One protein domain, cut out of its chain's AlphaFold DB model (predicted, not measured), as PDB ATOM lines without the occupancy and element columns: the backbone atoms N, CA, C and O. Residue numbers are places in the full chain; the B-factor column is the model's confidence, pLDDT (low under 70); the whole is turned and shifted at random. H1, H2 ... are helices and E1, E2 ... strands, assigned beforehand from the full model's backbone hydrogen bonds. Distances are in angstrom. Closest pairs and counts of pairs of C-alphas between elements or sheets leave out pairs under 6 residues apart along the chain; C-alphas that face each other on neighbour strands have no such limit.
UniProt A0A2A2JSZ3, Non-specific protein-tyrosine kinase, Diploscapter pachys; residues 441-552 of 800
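AT A GLANCE: This is residues 441 to 552 of the 800 residues of the protein "Non-specific protein-tyrosine kinase" of Diploscapter pachys (UniProt A0A2A2JSZ3). A strongly twisted sheet of six strands is curled like part of a barrel, with H1 along one face and H2 on the opposite face, where the sheet curls round it. The long strand E5 makes hairpins with E4 and with E6, while the short hairpin of E1 and E2 forms the other edge. The printed part has 112 residues, with two named helices and six named strands in the order E1, E2, H1, E3, E4, E5, E6, H2; the class is mixed, helices and strands. The sheet runs E1, E2, E3, E4, E5, E6 and is mixed, with E2 and E3 parallel and the other neighbours antiparallel. The whole is compact, with a radius of gyration of the C-alphas of 13.8 A and spans of 46 by 32 by 22 A.

IN THESE COORDINATES: Begin with E5, residues 495 to 507: find C-alpha 495 at (50.763, 35.896, -20.075), from where the strand runs 38.3 A to C-alpha 507 at (48.670, 50.630, -55.330). Beside it look for E4, residues 484 to 492, 24.7 A, and E6, residues 510 to 515, 16.9 A. Further across are E3, residues 472 to 476, E2, residues 446 to 450, and E1, residues 441 to 443. H1, residues 451 to 463, is 18.8 A long; H2, residues 529 to 538, is 14.3 A long and ends at C-alpha 538, (38.664, 31.685, -39.178).

HOW THE PARTS SIT: E3, E4, E5 and E6 form a meander, each strand the antiparallel neighbour of the one before. Look at N 505 and O 512, 2.9 A apart, between E5 and E6, at N 488 and O 498, 2.9 A, between E4 and E5, and at N 475 and O 485, 2.8 A, between E3 and E4. E5 is staggered, pairing with E4 over residues 495 to 502 and with E6 over residues 502 to 507. E2, H1 and E3 make a strand-helix-strand unit, two parallel neighbour strands with a helix between, and its crossover is right-handed; N 449 and O 474 are 2.9 A apart. In the hairpin of E1 and E2, N 441 and O 448 are 2.8 A apart. H1 is on the sheet at a height of 7.8 A, over E3 and only just over E4, on which 3 of its C-alphas fall. On the local plane it stands at 13 degrees to E3, along the strands; their closest C-alphas, Lys 451 and Ser 476, are 4.8 A apart. H2 is on the opposite face; its closest C-alphas to E6 are Leu 529 and Tyr 513, 6.6 A. H1 and H2 are apart. In both helices every O i to N i+4 pair is within hydrogen-bond range.

THE WHOLE: The two C-alphas farthest apart are those of Thr 465 and Ser 508, 45.8 A. The printed part has no cut. The link from E6 to H2, 13 residues, is long, and residues 539 to 552 hold no named element. Mean pLDDT of the printed part is 75.7; 35 residues are under 70, among them residues 441 to 467.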
ATOM      1  N   LEU A 441      38.613  55.674 -33.632       50.12
ATOM      2  CA  LEU A 441      38.871  56.160 -34.975       50.12
ATOM      3  C   LEU A 441      38.106  55.300 -35.986       50.12
ATOM      4  O   LEU A 441      38.174  54.067 -35.980       50.12
ATOM      5  N   TYR A 442      37.391  55.952 -36.901       53.97
ATOM      6  CA  TYR A 442      36.833  55.285 -38.076       53.97
ATOM      7  C   TYR A 442      37.856  55.313 -39.207       53.97
ATOM      8  O   TYR A 442      37.899  56.241 -40.016       53.97
ATOM      9  N   VAL A 443      38.663  54.259 -39.301       58.47
ATOM     10  CA  VAL A 443      39.606  54.093 -40.408       58.47
ATOM     11  C   VAL A 443      38.881  53.384 -41.549       58.47
ATOM     12  O   VAL A 443      38.673  52.171 -41.532       58.47
ATOM     13  N   ARG A 444      38.441  54.172 -42.540       59.53
ATOM     14  CA  ARG A 444      37.816  53.700 -43.795       59.53
ATOM     15  C   ARG A 444      36.664  52.702 -43.589       59.53
ATOM     16  O   ARG A 444      36.560  51.693 -44.282       59.53
ATOM     17  N   GLY A 445      35.783  53.004 -42.631       53.47
ATOM     18  CA  GLY A 445      34.577  52.219 -42.338       53.47
ATOM     19  C   GLY A 445      34.771  51.075 -41.336       53.47
ATOM     20  O   GLY A 445      33.802  50.384 -41.019       53.47
ATOM     21  N   TYR A 446      35.983  50.892 -40.808       58.56
ATOM     22  CA  TYR A 446      36.278  49.963 -39.719       58.56
ATOM     23  C   TYR A 446      36.611  50.729 -38.430       58.56
ATOM     24  O   TYR A 446      37.273  51.765 -38.481       58.56
ATOM     25  N   ARG A 447      36.129  50.236 -37.283       63.53
ATOM     26  CA  ARG A 447      36.359  50.864 -35.971       63.53
ATOM     27  C   ARG A 447      37.696  50.408 -35.394       63.53
ATOM     28  O   ARG A 447      37.943  49.207 -35.302       63.53
ATOM     29  N   VAL A 448      38.527  51.367 -35.012       68.81
ATOM     30  CA  VAL A 448      39.891  51.177 -34.507       68.81
ATOM     31  C   VAL A 448      40.062  52.021 -33.242       68.81
ATOM     32  O   VAL A 448      39.474  53.093 -33.145       68.81
ATOM     33  N   TYR A 449      40.832  51.553 -32.263       67.19
ATOM     34  CA  TYR A 449      41.102  52.308 -31.035       67.19
ATOM     35  C   TYR A 449      42.205  53.353 -31.249       67.19
ATOM     36  O   TYR A 449      43.131  53.128 -32.030       67.19
ATOM     37  N   GLU A 450      42.161  54.480 -30.546       68.06
ATOM     38  CA  GLU A 450      43.324  55.374 -30.508       68.06
ATOM     39  C   GLU A 450      44.522  54.650 -29.860       68.06
ATOM     40  O   GLU A 450      44.368  53.969 -28.844       68.06
ATOM     41  N   LYS A 451      45.719  54.774 -30.448       68.44
ATOM     42  CA  LYS A 451      46.930  54.042 -30.027       68.44
ATOM     43  C   LYS A 451      47.242  54.209 -28.537       68.44
ATOM     44  O   LYS A 451      47.426  53.208 -27.858       68.44
ATOM     45  N   GLY A 452      47.163  55.431 -28.004       61.09
ATOM     46  CA  GLY A 452      47.396  55.681 -26.575       61.09
ATOM     47  C   GLY A 452      46.418  54.943 -25.651       61.09
ATOM     48  O   GLY A 452      46.829  54.402 -24.629       61.09
ATOM     49  N   PHE A 453      45.140  54.846 -26.028       63.50
ATOM     50  CA  PHE A 453      44.153  54.056 -25.284       63.50
ATOM     51  C   PHE A 453      44.413  52.552 -25.418       63.50
ATOM     52  O   PHE A 453      44.320  51.806 -24.443       63.50
ATOM     53  N   ALA A 454      44.734  52.101 -26.628       64.50
ATOM     54  CA  ALA A 454      44.960  50.696 -26.918       64.50
ATOM     55  C   ALA A 454      46.205  50.132 -26.231       64.50
ATOM     56  O   ALA A 454      46.166  48.980 -25.813       64.50
ATOM     57  N   ASP A 455      47.266  50.925 -26.091       66.06
ATOM     58  CA  ASP A 455      48.496  50.519 -25.409       66.06
ATOM     59  C   ASP A 455      48.232  50.317 -23.909       66.06
ATOM     60  O   ASP A 455      48.529  49.256 -23.363       66.06
ATOM     61  N   VAL A 456      47.534  51.263 -23.269       59.56
ATOM     62  CA  VAL A 456      47.097  51.143 -21.866       59.56
ATOM     63  C   VAL A 456      46.148  49.954 -21.680       59.56
ATOM     64  O   VAL A 456      46.282  49.179 -20.734       59.56
ATOM     65  N   HIS A 457      45.190  49.770 -22.592       63.75
ATOM     66  CA  HIS A 457      44.258  48.648 -22.519       63.75
ATOM     67  C   HIS A 457      44.962  47.301 -22.768       63.75
ATOM     68  O   HIS A 457      44.608  46.307 -22.135       63.75
ATOM     69  N   ALA A 458      45.987  47.263 -23.626       64.06
ATOM     70  CA  ALA A 458      46.824  46.089 -23.848       64.06
ATOM     71  C   ALA A 458      47.648  45.730 -22.605       64.06
ATOM     72  O   ALA A 458      47.591  44.581 -22.172       64.06
ATOM     73  N   GLU A 459      48.314  46.693 -21.964       65.06
ATOM     74  CA  GLU A 459      49.014  46.466 -20.689       65.06
ATOM     75  C   GLU A 459      48.058  45.925 -19.611       65.06
ATOM     76  O   GLU A 459      48.354  44.944 -18.929       65.06
ATOM     77  N   MET A 460      46.841  46.465 -19.518       59.09
ATOM     78  CA  MET A 460      45.831  45.986 -18.562       59.09
ATOM     79  C   MET A 460      45.282  44.584 -18.889       59.09
ATOM     80  O   MET A 460      44.935  43.813 -17.984       59.09
ATOM     81  N   MET A 461      45.206  44.209 -20.169       61.28
ATOM     82  CA  MET A 461      44.877  42.839 -20.589       61.28
ATOM     83  C   MET A 461      45.955  41.823 -20.179       61.28
ATOM     84  O   MET A 461      45.652  40.633 -20.029       61.28
ATOM     85  N   GLN A 462      47.194  42.274 -19.966       61.41
ATOM     86  CA  GLN A 462      48.286  41.439 -19.471       61.41
ATOM     87  C   GLN A 462      48.132  41.116 -17.976       61.41
ATOM     88  O   GLN A 462      48.487  40.017 -17.550       61.41
ATOM     89  N   GLU A 463      47.550  42.026 -17.190       54.88
ATOM     90  CA  GLU A 463      47.363  41.865 -15.738       54.88
ATOM     91  C   GLU A 463      46.048  41.163 -15.343       54.88
ATOM     92  O   GLU A 463      45.879  40.737 -14.198       54.88
ATOM     93  N   THR A 464      45.098  41.007 -16.271       55.25
ATOM     94  CA  THR A 464      43.785  40.397 -15.997       55.25
ATOM     95  C   THR A 464      43.768  38.891 -16.276       55.25
ATOM     96  O   THR A 464      43.998  38.433 -17.390       55.25
ATOM     97  N   THR A 465      43.423  38.087 -15.264       53.44
ATOM     98  CA  THR A 465      43.456  36.610 -15.344       53.44
ATOM     99  C   THR A 465      42.276  35.976 -16.092       53.44
ATOM    100  O   THR A 465      42.328  34.789 -16.391       53.44
ATOM    101  N   ASN A 466      41.227  36.744 -16.410       58.06
ATOM    102  CA  ASN A 466      39.969  36.229 -16.972       58.06
ATOM    103  C   ASN A 466      39.770  36.491 -18.479       58.06
ATOM    104  O   ASN A 466      38.709  36.159 -19.008       58.06
ATOM    105  N   THR A 467      40.727  37.098 -19.183       65.50
ATOM    106  CA  THR A 467      40.621  37.302 -20.640       65.50
ATOM    107  C   THR A 467      41.170  36.068 -21.391       65.50
ATOM    108  O   THR A 467      42.195  35.521 -20.983       65.50
ATOM    109  N   PRO A 468      40.516  35.556 -22.449       75.88
ATOM    110  CA  PRO A 468      40.973  34.350 -23.154       75.88
ATOM    111  C   PRO A 468      42.096  34.632 -24.172       75.88
ATOM    112  O   PRO A 468      42.209  35.746 -24.695       75.88
ATOM    113  N   VAL A 469      42.897  33.612 -24.511       83.12
ATOM    114  CA  VAL A 469      43.860  33.664 -25.637       83.12
ATOM    115  C   VAL A 469      43.148  34.002 -26.949       83.12
ATOM    116  O   VAL A 469      42.039  33.534 -27.218       83.12
ATOM    117  N   GLY A 470      43.800  34.817 -27.776       81.44
ATOM    118  CA  GLY A 470      43.264  35.321 -29.038       81.44
ATOM    119  C   GLY A 470      42.424  36.590 -28.896       81.44
ATOM    120  O   GLY A 470      41.926  37.091 -29.906       81.44
ATOM    121  N   THR A 471      42.265  37.126 -27.677       82.56
ATOM    122  CA  THR A 471      41.653  38.449 -27.486       82.56
ATOM    123  C   THR A 471      42.504  39.502 -28.193       82.56
ATOM    124  O   THR A 471      43.724  39.507 -28.005       82.56
ATOM    125  N   TYR A 472      41.888  40.363 -29.009       83.94
ATOM    126  CA  TYR A 472      42.624  41.266 -29.898       83.94
ATOM    127  C   TYR A 472      42.093  42.698 -29.957       83.94
ATOM    128  O   TYR A 472      40.897  42.950 -29.817       83.94
ATOM    129  N   ILE A 473      42.988  43.644 -30.239       81.31
ATOM    130  CA  ILE A 473      42.690  45.069 -30.419       81.31
ATOM    131  C   ILE A 473      43.423  45.580 -31.651       81.31
ATOM    132  O   ILE A 473      44.600  45.286 -31.827       81.31
ATOM    133  N   ILE A 474      42.738  46.372 -32.477       83.19
ATOM    134  CA  ILE A 474      43.383  47.148 -33.540       83.19
ATOM    135  C   ILE A 474      43.418  48.602 -33.102       83.19
ATOM    136  O   ILE A 474      42.386  49.133 -32.681       83.19
ATOM    137  N   SER A 475      44.578  49.237 -33.224       80.06
ATOM    138  CA  SER A 475      44.789  50.626 -32.842       80.06
ATOM    139  C   SER A 475      45.494  51.454 -33.912       80.06
ATOM    140  O   SER A 475      46.173  50.905 -34.780       80.06
ATOM    141  N   SER A 476      45.303  52.775 -33.873       75.19
ATOM    142  CA  SER A 476      45.967  53.738 -34.759       75.19
ATOM    143  C   SER A 476      46.198  55.085 -34.061       75.19
ATOM    144  O   SER A 476      45.372  55.478 -33.233       75.19
ATOM    145  N   PRO A 477      47.296  55.813 -34.336       69.94
ATOM    146  CA  PRO A 477      47.458  57.187 -33.879       69.94
ATOM    147  C   PRO A 477      46.427  58.111 -34.538       69.94
ATOM    148  O   PRO A 477      46.253  58.082 -35.755       69.94
ATOM    149  N   SER A 478      45.827  59.009 -33.757       60.97
ATOM    150  CA  SER A 478      44.909  60.052 -34.245       60.97
ATOM    151  C   SER A 478      45.529  60.914 -35.356       60.97
ATOM    152  O   SER A 478      44.875  61.226 -36.350       60.97
ATOM    153  N   ASN A 479      46.828  61.205 -35.250       65.44
ATOM    154  CA  ASN A 479      47.573  62.020 -36.216       65.44
ATOM    155  C   ASN A 479      48.079  61.250 -37.451       65.44
ATOM    156  O   ASN A 479      48.607  61.872 -38.372       65.44
ATOM    157  N   ASN A 480      47.972  59.915 -37.477       71.56
ATOM    158  CA  ASN A 480      48.456  59.104 -38.592       71.56
ATOM    159  C   ASN A 480      47.624  57.816 -38.776       71.56
ATOM    160  O   ASN A 480      48.055  56.741 -38.357       71.56
ATOM    161  N   PRO A 481      46.457  57.895 -39.444       66.69
ATOM    162  CA  PRO A 481      45.494  56.793 -39.538       66.69
ATOM    163  C   PRO A 481      45.962  55.595 -40.390       66.69
ATOM    164  O   PRO A 481      45.209  54.637 -40.569       66.69
ATOM    165  N   THR A 482      47.166  55.651 -40.967       71.38
ATOM    166  CA  THR A 482      47.793  54.545 -41.708       71.38
ATOM    167  C   THR A 482      48.763  53.725 -40.857       71.38
ATOM    168  O   THR A 482      49.104  52.617 -41.257       71.38
ATOM    169  N   ASP A 483      49.176  54.222 -39.685       76.75
ATOM    170  CA  ASP A 483      49.954  53.452 -38.710       76.75
ATOM    171  C   ASP A 483      48.978  52.605 -37.886       76.75
ATOM    172  O   ASP A 483      48.316  53.102 -36.975       76.75
ATOM    173  N   LEU A 484      48.808  51.341 -38.272       83.12
ATOM    174  CA  LEU A 484      47.870  50.414 -37.645       83.12
ATOM    175  C   LEU A 484      48.628  49.316 -36.901       83.12
ATOM    176  O   LEU A 484      49.568  48.718 -37.422       83.12
ATOM    177  N   THR A 485      48.201  49.016 -35.676       84.56
ATOM    178  CA  THR A 485      48.795  47.965 -34.839       84.56
ATOM    179  C   THR A 485      47.715  46.997 -34.365       84.56
ATOM    180  O   THR A 485      46.669  47.417 -33.879       84.56
ATOM    181  N   LEU A 486      47.958  45.696 -34.517       87.62
ATOM    182  CA  LEU A 486      47.132  44.608 -34.000       87.62
ATOM    183  C   LEU A 486      47.811  44.001 -32.770       87.62
ATOM    184  O   LEU A 486      48.858  43.372 -32.888       87.62
ATOM    185  N   SER A 487      47.199  44.158 -31.603       85.31
ATOM    186  CA  SER A 487      47.667  43.590 -30.333       85.31
ATOM    187  C   SER A 487      46.852  42.343 -29.997       85.31
ATOM    188  O   SER A 487      45.623  42.413 -30.025       85.31
ATOM    189  N   ILE A 488      47.499  41.215 -29.686       87.88
ATOM    190  CA  ILE A 488      46.836  39.920 -29.431       87.88
ATOM    191  C   ILE A 488      47.433  39.236 -28.200       87.88
ATOM    192  O   ILE A 488      48.653  39.160 -28.071       87.88
ATOM    193  N   ILE A 489      46.587  38.659 -27.344       83.19
ATOM    194  CA  ILE A 489      47.019  37.767 -26.255       83.19
ATOM    195  C   ILE A 489      47.345  36.382 -26.825       83.19
ATOM    196  O   ILE A 489      46.447  35.703 -27.323       83.19
ATOM    197  N   ILE A 490      48.598  35.937 -26.724       86.19
ATOM    198  CA  ILE A 490      49.073  34.698 -27.365       86.19
ATOM    199  C   ILE A 490      49.308  33.532 -26.391       86.19
ATOM    200  O   ILE A 490      49.329  32.378 -26.819       86.19
ATOM    201  N   SER A 491      49.451  33.808 -25.092       78.50
ATOM    202  CA  SER A 491      49.695  32.812 -24.039       78.50
ATOM    203  C   SER A 491      49.054  33.250 -22.718       78.50
ATOM    204  O   SER A 491      48.975  34.447 -22.449       78.50
ATOM    205  N   GLU A 492      48.617  32.297 -21.883       72.50
ATOM    206  CA  GLU A 492      48.071  32.562 -20.536       72.50
ATOM    207  C   GLU A 492      49.113  32.408 -19.415       72.50
ATOM    208  O   GLU A 492      48.884  32.895 -18.309       72.50
ATOM    209  N   SER A 493      50.242  31.719 -19.642       70.00
ATOM    210  CA  SER A 493      51.244  31.427 -18.597       70.00
ATOM    211  C   SER A 493      52.650  31.124 -19.165       70.00
ATOM    212  O   SER A 493      52.888  29.997 -19.594       70.00
ATOM    213  N   PRO A 494      53.604  32.083 -19.129       67.88
ATOM    214  CA  PRO A 494      53.407  33.483 -18.752       67.88
ATOM    215  C   PRO A 494      52.472  34.178 -19.744       67.88
ATOM    216  O   PRO A 494      52.391  33.794 -20.913       67.88
ATOM    217  N   ARG A 495      51.722  35.165 -19.254       72.44
ATOM    218  CA  ARG A 495      50.763  35.896 -20.075       72.44
ATOM    219  C   ARG A 495      51.506  36.841 -21.012       72.44
ATOM    220  O   ARG A 495      52.229  37.724 -20.552       72.44
ATOM    221  N   GLU A 496      51.354  36.621 -22.312       80.25
ATOM    222  CA  GLU A 496      52.151  37.286 -23.345       80.25
ATOM    223  C   GLU A 496      51.240  37.924 -24.394       80.25
ATOM    224  O   GLU A 496      50.272  37.307 -24.854       80.25
ATOM    225  N   ILE A 497      51.555  39.170 -24.748       81.50
ATOM    226  CA  ILE A 497      50.870  39.949 -25.778       81.50
ATOM    227  C   ILE A 497      51.864  40.206 -26.903       81.50
ATOM    228  O   ILE A 497      52.983  40.650 -26.654       81.50
ATOM    229  N   CYS A 498      51.450  39.941 -28.138       82.62
ATOM    230  CA  CYS A 498      52.218  40.292 -29.326       82.62
ATOM    231  C   CYS A 498      51.555  41.442 -30.074       82.62
ATOM    232  O   CYS A 498      50.330  41.487 -30.208       82.62
ATOM    233  N   HIS A 499      52.389  42.335 -30.599       84.88
ATOM    234  CA  HIS A 499      51.986  43.463 -31.426       84.88
ATOM    235  C   HIS A 499      52.443  43.221 -32.862       84.88
ATOM    236  O   HIS A 499      53.623  42.981 -33.110       84.88
ATOM    237  N   TYR A 500      51.509  43.300 -33.799       84.88
ATOM    238  CA  TYR A 500      51.749  43.127 -35.225       84.88
ATOM    239  C   TYR A 500      51.429  44.431 -35.947       84.88
ATOM    240  O   TYR A 500      50.332  44.973 -35.801       84.88
ATOM    241  N   PHE A 501      52.365  44.935 -36.745       86.56
ATOM    242  CA  PHE A 501      52.101  46.086 -37.603       86.56
ATOM    243  C   PHE A 501      51.217  45.665 -38.778       86.56
ATOM    244  O   PHE A 501      51.435  44.615 -39.388       86.56
ATOM    245  N   ILE A 502      50.202  46.472 -39.077       87.31
ATOM    246  CA  ILE A 502      49.375  46.310 -40.269       87.31
ATOM    247  C   ILE A 502      49.855  47.335 -41.293       87.31
ATOM    248  O   ILE A 502      49.610  48.533 -41.152       87.31
ATOM    249  N   ASP A 503      50.500  46.847 -42.344       81.88
ATOM    250  CA  ASP A 503      50.929  47.658 -43.472       81.88
ATOM    251  C   ASP A 503      49.711  48.092 -44.289       81.88
ATOM    252  O   ASP A 503      48.895  47.269 -44.722       81.88
ATOM    253  N   VAL A 504      49.608  49.399 -44.528       82.50
ATOM    254  CA  VAL A 504      48.619  49.994 -45.430       82.50
ATOM    255  C   VAL A 504      49.314  50.328 -46.740       82.50
ATOM    256  O   VAL A 504      50.101  51.268 -46.822       82.50
ATOM    257  N   ILE A 505      49.021  49.551 -47.779       79.94
ATOM    258  CA  ILE A 505      49.684  49.661 -49.078       79.94
ATOM    259  C   ILE A 505      48.689  50.203 -50.094       79.94
ATOM    260  O   ILE A 505      47.659  49.586 -50.370       79.94
ATOM    261  N   GLU A 506      49.008  51.355 -50.677       79.25
ATOM    262  CA  GLU A 506      48.226  51.951 -51.756       79.25
ATOM    263  C   GLU A 506      48.887  51.672 -53.105       79.25
ATOM    264  O   GLU A 506      49.997  52.121 -53.382       79.25
ATOM    265  N   THR A 507      48.203  50.924 -53.970       73.44
ATOM    266  CA  THR A 507      48.670  50.630 -55.330       73.44
ATOM    267  C   THR A 507      47.559  50.952 -56.320       73.44
ATOM    268  O   THR A 507      46.473  50.381 -56.259       73.44
ATOM    269  N   SER A 508      47.811  51.898 -57.232       70.56
ATOM    270  CA  SER A 508      46.865  52.277 -58.297       70.56
ATOM    271  C   SER A 508      45.458  52.664 -57.797       70.56
ATOM    272  O   SER A 508      44.460  52.346 -58.438       70.56
ATOM    273  N   GLY A 509      45.369  53.337 -56.642       69.06
ATOM    274  CA  GLY A 509      44.098  53.765 -56.037       69.06
ATOM    275  C   GLY A 509      43.341  52.671 -55.273       69.06
ATOM    276  O   GLY A 509      42.258  52.933 -54.754       69.06
ATOM    277  N   ILE A 510      43.900  51.462 -55.179       71.88
ATOM    278  CA  ILE A 510      43.385  50.372 -54.346       71.88
ATOM    279  C   ILE A 510      44.250  50.288 -53.092       71.88
ATOM    280  O   ILE A 510      45.475  50.205 -53.175       71.88
ATOM    281  N   THR A 511      43.605  50.293 -51.931       76.88
ATOM    282  CA  THR A 511      44.282  50.141 -50.643       76.88
ATOM    283  C   THR A 511      44.142  48.716 -50.157       76.88
ATOM    284  O   THR A 511      43.032  48.196 -50.050       76.88
ATOM    285  N   ASN A 512      45.280  48.103 -49.865       82.62
ATOM    286  CA  ASN A 512      45.365  46.778 -49.291       82.62
ATOM    287  C   ASN A 512      45.978  46.850 -47.891       82.62
ATOM    288  O   ASN A 512      46.812  47.705 -47.606       82.62
ATOM    289  N   TYR A 513      45.564  45.916 -47.047       84.88
ATOM    290  CA  TYR A 513      46.044  45.733 -45.686       84.88
ATOM    291  C   TYR A 513      46.782  44.399 -45.608       84.88
ATOM    292  O   TYR A 513      46.251  43.389 -46.074       84.88
ATOM    293  N   SER A 514      47.970  44.368 -45.016       85.94
ATOM    294  CA  SER A 514      48.710  43.130 -44.739       85.94
ATOM    295  C   SER A 514      49.350  43.186 -43.362       85.94
ATOM    296  O   SER A 514      49.661  44.263 -42.876       85.94
ATOM    297  N   ILE A 515      49.555  42.035 -42.722       87.50
ATOM    298  CA  ILE A 515      50.378  41.983 -41.507       87.50
ATOM    299  C   ILE A 515      51.849  41.988 -41.935       87.50
ATOM    300  O   ILE A 515      52.220  41.216 -42.824       87.50
ATOM    301  N   GLY A 516      52.655  42.860 -41.330       78.88
ATOM    302  CA  GLY A 516      54.092  42.936 -41.574       78.88
ATOM    303  C   GLY A 516      54.776  41.625 -41.185       78.88
ATOM    304  O   GLY A 516      54.604  41.136 -40.069       78.88
ATOM    305  N   THR A 517      55.524  41.037 -42.118       75.94
ATOM    306  CA  THR A 517      56.274  39.786 -41.933       75.94
ATOM    307  C   THR A 517      57.590  39.854 -42.703       75.94
ATOM    308  O   THR A 517      57.639  40.420 -43.796       75.94
ATOM    309  N   ASP A 518      58.649  39.263 -42.143       71.25
ATOM    310  CA  ASP A 518      59.975  39.208 -42.771       71.25
ATOM    311  C   ASP A 518      60.023  38.231 -43.964       71.25
ATOM    312  O   ASP A 518      60.888  38.343 -44.835       71.25
ATOM    313  N   ASP A 519      59.082  37.283 -44.036       74.88
ATOM    314  CA  ASP A 519      58.963  36.331 -45.142       74.88
ATOM    315  C   ASP A 519      57.931  36.812 -46.172       74.88
ATOM    316  O   ASP A 519      56.720  36.611 -46.023       74.88
ATOM    317  N   GLN A 520      58.418  37.410 -47.263       70.25
ATOM    318  CA  GLN A 520      57.571  37.902 -48.356       70.25
ATOM    319  C   GLN A 520      56.697  36.809 -48.996       70.25
ATOM    320  O   GLN A 520      55.660  37.131 -49.573       70.25
ATOM    321  N   ALA A 521      57.057  35.522 -48.883       69.81
ATOM    322  CA  ALA A 521      56.238  34.430 -49.411       69.81
ATOM    323  C   ALA A 521      54.962  34.177 -48.584       69.81
ATOM    324  O   ALA A 521      54.017  33.564 -49.085       69.81
ATOM    325  N   GLN A 522      54.921  34.650 -47.334       71.50
ATOM    326  CA  GLN A 522      53.795  34.478 -46.409       71.50
ATOM    327  C   GLN A 522      52.905  35.725 -46.308       71.50
ATOM    328  O   GLN A 522      51.846  35.678 -45.679       71.50
ATOM    329  N   GLN A 523      53.288  36.835 -46.946       80.69
ATOM    330  CA  GLN A 523      52.537  38.084 -46.887       80.69
ATOM    331  C   GLN A 523      51.213  37.979 -47.665       80.69
ATOM    332  O   GLN A 523      51.178  37.644 -48.851       80.69
ATOM    333  N   ARG A 524      50.095  38.279 -46.991       85.31
ATOM    334  CA  ARG A 524      48.739  38.255 -47.567       85.31
ATOM    335  C   ARG A 524      48.108  39.639 -47.546       85.31
ATOM    336  O   ARG A 524      48.167  40.326 -46.531       85.31
ATOM    337  N   PHE A 525      47.443  39.996 -48.642       86.88
ATOM    338  CA  PHE A 525      46.804  41.298 -48.833       86.88
ATOM    339  C   PHE A 525      45.276  41.198 -48.750       86.88
ATOM    340  O   PHE A 525      44.661  40.348 -49.398       86.88
ATOM    341  N   PHE A 526      44.659  42.106 -47.997       88.69
ATOM    342  CA  PHE A 526      43.216  42.190 -47.774       88.69
ATOM    343  C   PHE A 526      42.677  43.547 -48.219       88.69
ATOM    344  O   PHE A 526      43.328  44.567 -48.033       88.69
ATOM    345  N   ARG A 527      41.456  43.586 -48.763       82.31
ATOM    346  CA  ARG A 527      40.839  44.833 -49.259       82.31
ATOM    347  C   ARG A 527      40.230  45.702 -48.159       82.31
ATOM    348  O   ARG A 527      39.925  46.867 -48.390       82.31
ATOM    349  N   SER A 528      40.019  45.136 -46.972       81.38
ATOM    350  CA  SER A 528      39.527  45.856 -45.803       81.38
ATOM    351  C   SER A 528      40.072  45.239 -44.516       81.38
ATOM    352  O   SER A 528      40.366  44.043 -44.464       81.38
ATOM    353  N   LEU A 529      40.137  46.040 -43.449       81.12
ATOM    354  CA  LEU A 529      40.461  45.545 -42.105       81.12
ATOM    355  C   LEU A 529      39.467  44.486 -41.618       81.12
ATOM    356  O   LEU A 529      39.847  43.553 -40.917       81.12
ATOM    357  N   LYS A 530      38.204  44.581 -42.047       82.62
ATOM    358  CA  LYS A 530      37.175  43.584 -41.741       82.62
ATOM    359  C   LYS A 530      37.512  42.217 -42.334       82.62
ATOM    360  O   LYS A 530      37.336  41.206 -41.659       82.62
ATOM    361  N   ASP A 531      37.994  42.188 -43.574       84.31
ATOM    362  CA  ASP A 531      38.366  40.944 -44.255       84.31
ATOM    363  C   ASP A 531      39.632  40.332 -43.647       84.31
ATOM    364  O   ASP A 531      39.693  39.116 -43.469       84.31
ATOM    365  N   LEU A 532      40.596  41.179 -43.264       89.62
ATOM    366  CA  LEU A 532      41.799  40.775 -42.534       89.62
ATOM    367  C   LEU A 532      41.426  40.090 -41.213       89.62
ATOM    368  O   LEU A 532      41.802  38.942 -40.979       89.62
ATOM    369  N   VAL A 533      40.637  40.763 -40.371       88.50
ATOM    370  CA  VAL A 533      40.217  40.237 -39.063       88.50
ATOM    371  C   VAL A 533      39.429  38.943 -39.218       88.50
ATOM    372  O   VAL A 533      39.680  37.980 -38.498       88.50
ATOM    373  N   ARG A 534      38.509  38.884 -40.186       86.94
ATOM    374  CA  ARG A 534      37.721  37.679 -40.454       86.94
ATOM    375  C   ARG A 534      38.610  36.490 -40.815       86.94
ATOM    376  O   ARG A 534      38.441  35.418 -40.245       86.94
ATOM    377  N   TYR A 535      39.583  36.685 -41.703       90.44
ATOM    378  CA  TYR A 535      40.502  35.622 -42.105       90.44
ATOM    379  C   TYR A 535      41.307  35.069 -40.921       90.44
ATOM    380  O   TYR A 535      41.318  33.858 -40.710       90.44
ATOM    381  N   TYR A 536      41.921  35.935 -40.112       91.19
ATOM    382  CA  TYR A 536      42.719  35.511 -38.952       91.19
ATOM    383  C   TYR A 536      41.879  35.022 -37.757       91.19
ATOM    384  O   TYR A 536      42.418  34.425 -36.824       91.19
ATOM    385  N   SER A 537      40.560  35.236 -37.786       89.75
ATOM    386  CA  SER A 537      39.618  34.594 -36.859       89.75
ATOM    387  C   SER A 537      39.279  33.167 -37.305       89.75
ATOM    388  O   SER A 537      39.261  32.232 -36.503       89.75
ATOM    389  N   ASP A 538      39.068  32.972 -38.609       89.00
ATOM    390  CA  ASP A 538      38.664  31.685 -39.178       89.00
ATOM    391  C   ASP A 538      39.855  30.707 -39.299       89.00
ATOM    392  O   ASP A 538      39.726  29.508 -39.008       89.00
ATOM    393  N   TYR A 539      41.051  31.199 -39.642       84.94
ATOM    394  CA  TYR A 539      42.236  30.396 -39.973       84.94
ATOM    395  C   TYR A 539      43.425  30.669 -39.037       84.94
ATOM    396  O   TYR A 539      43.702  31.806 -38.672       84.94
ATOM    397  N   LYS A 540      44.162  29.608 -38.658       85.19
ATOM    398  CA  LYS A 540      45.424  29.725 -37.905       85.19
ATOM    399  C   LYS A 540      46.563  29.843 -38.914       85.19
ATOM    400  O   LYS A 540      47.150  28.837 -39.304       85.19
ATOM    401  N   ASP A 541      46.780  31.056 -39.390       86.81
ATOM    402  CA  ASP A 541      47.836  31.379 -40.347       86.81
ATOM    403  C   ASP A 541      49.192  31.512 -39.618       86.81
ATOM    404  O   ASP A 541      49.210  32.063 -38.517       86.81
ATOM    405  N   PRO A 542      50.309  30.997 -40.171       82.62
ATOM    406  CA  PRO A 542      51.626  31.028 -39.521       82.62
ATOM    407  C   PRO A 542      52.159  32.436 -39.230       82.62
ATOM    408  O   PRO A 542      53.034  32.567 -38.377       82.62
ATOM    409  N   VAL A 543      51.628  33.475 -39.886       84.44
ATOM    410  CA  VAL A 543      51.988  34.876 -39.612       84.44
ATOM    411  C   VAL A 543      51.562  35.319 -38.202       84.44
ATOM    412  O   VAL A 543      52.191  36.203 -37.627       84.44
ATOM    413  N   LEU A 544      50.530  34.697 -37.612       85.88
ATOM    414  CA  LEU A 544      50.084  34.969 -36.242       85.88
ATOM    415  C   LEU A 544      50.331  33.779 -35.310       85.88
ATOM    416  O   LEU A 544      50.093  32.619 -35.649       85.88
ATOM    417  N   ASN A 545      50.703  34.068 -34.063       84.38
ATOM    418  CA  ASN A 545      50.975  33.030 -33.064       84.38
ATOM    419  C   ASN A 545      49.696  32.274 -32.642       84.38
ATOM    420  O   ASN A 545      49.747  31.093 -32.276       84.38
ATOM    421  N   CYS A 546      48.529  32.922 -32.715       85.56
ATOM    422  CA  CYS A 546      47.227  32.329 -32.408       85.56
ATOM    423  C   CYS A 546      46.110  32.907 -33.297       85.56
ATOM    424  O   CYS A 546      46.317  33.884 -34.012       85.56
ATOM    425  N   LYS A 547      44.927  32.276 -33.272       90.31
ATOM    426  CA  LYS A 547      43.735  32.805 -33.951       90.31
ATOM    427  C   LYS A 547      43.164  33.986 -33.174       90.31
ATOM    428  O   LYS A 547      43.181  33.969 -31.945       90.31
ATOM    429  N   LEU A 548      42.567  34.932 -33.888       89.00
ATOM    430  CA  LEU A 548      41.729  35.962 -33.280       89.00
ATOM    431  C   LEU A 548      40.437  35.312 -32.763       89.00
ATOM    432  O   LEU A 548      39.779  34.574 -33.495       89.00
ATOM    433  N   THR A 549      40.084  35.541 -31.498       84.69
ATOM    434  CA  THR A 549      38.913  34.910 -30.864       84.69
ATOM    435  C   THR A 549      37.838  35.929 -30.518       84.69
ATOM    436  O   THR A 549      36.709  35.817 -30.991       84.69
ATOM    437  N   VAL A 550      38.181  36.935 -29.717       77.25
ATOM    438  CA  VAL A 550      37.246  37.956 -29.227       77.25
ATOM    439  C   VAL A 550      37.873  39.346 -29.352       77.25
ATOM    440  O   VAL A 550      39.044  39.512 -29.014       77.25
ATOM    441  N   PRO A 551      37.140  40.364 -29.826       72.12
ATOM    442  CA  PRO A 551      37.629  41.737 -29.776       72.12
ATOM    443  C   PRO A 551      37.766  42.211 -28.318       72.12
ATOM    444  O   PRO A 551      36.968  41.835 -27.457       72.12
ATOM    445  N   GLY A 552      38.774  43.041 -28.042       64.25
ATOM    446  CA  GLY A 552      38.963  43.717 -26.757       64.25
ATOM    447  C   GLY A 552      37.806  44.670 -26.433       64.25
ATOM    448  O   GLY A 552      37.142  45.187 -27.335       64.25
TER     449      GLY A 552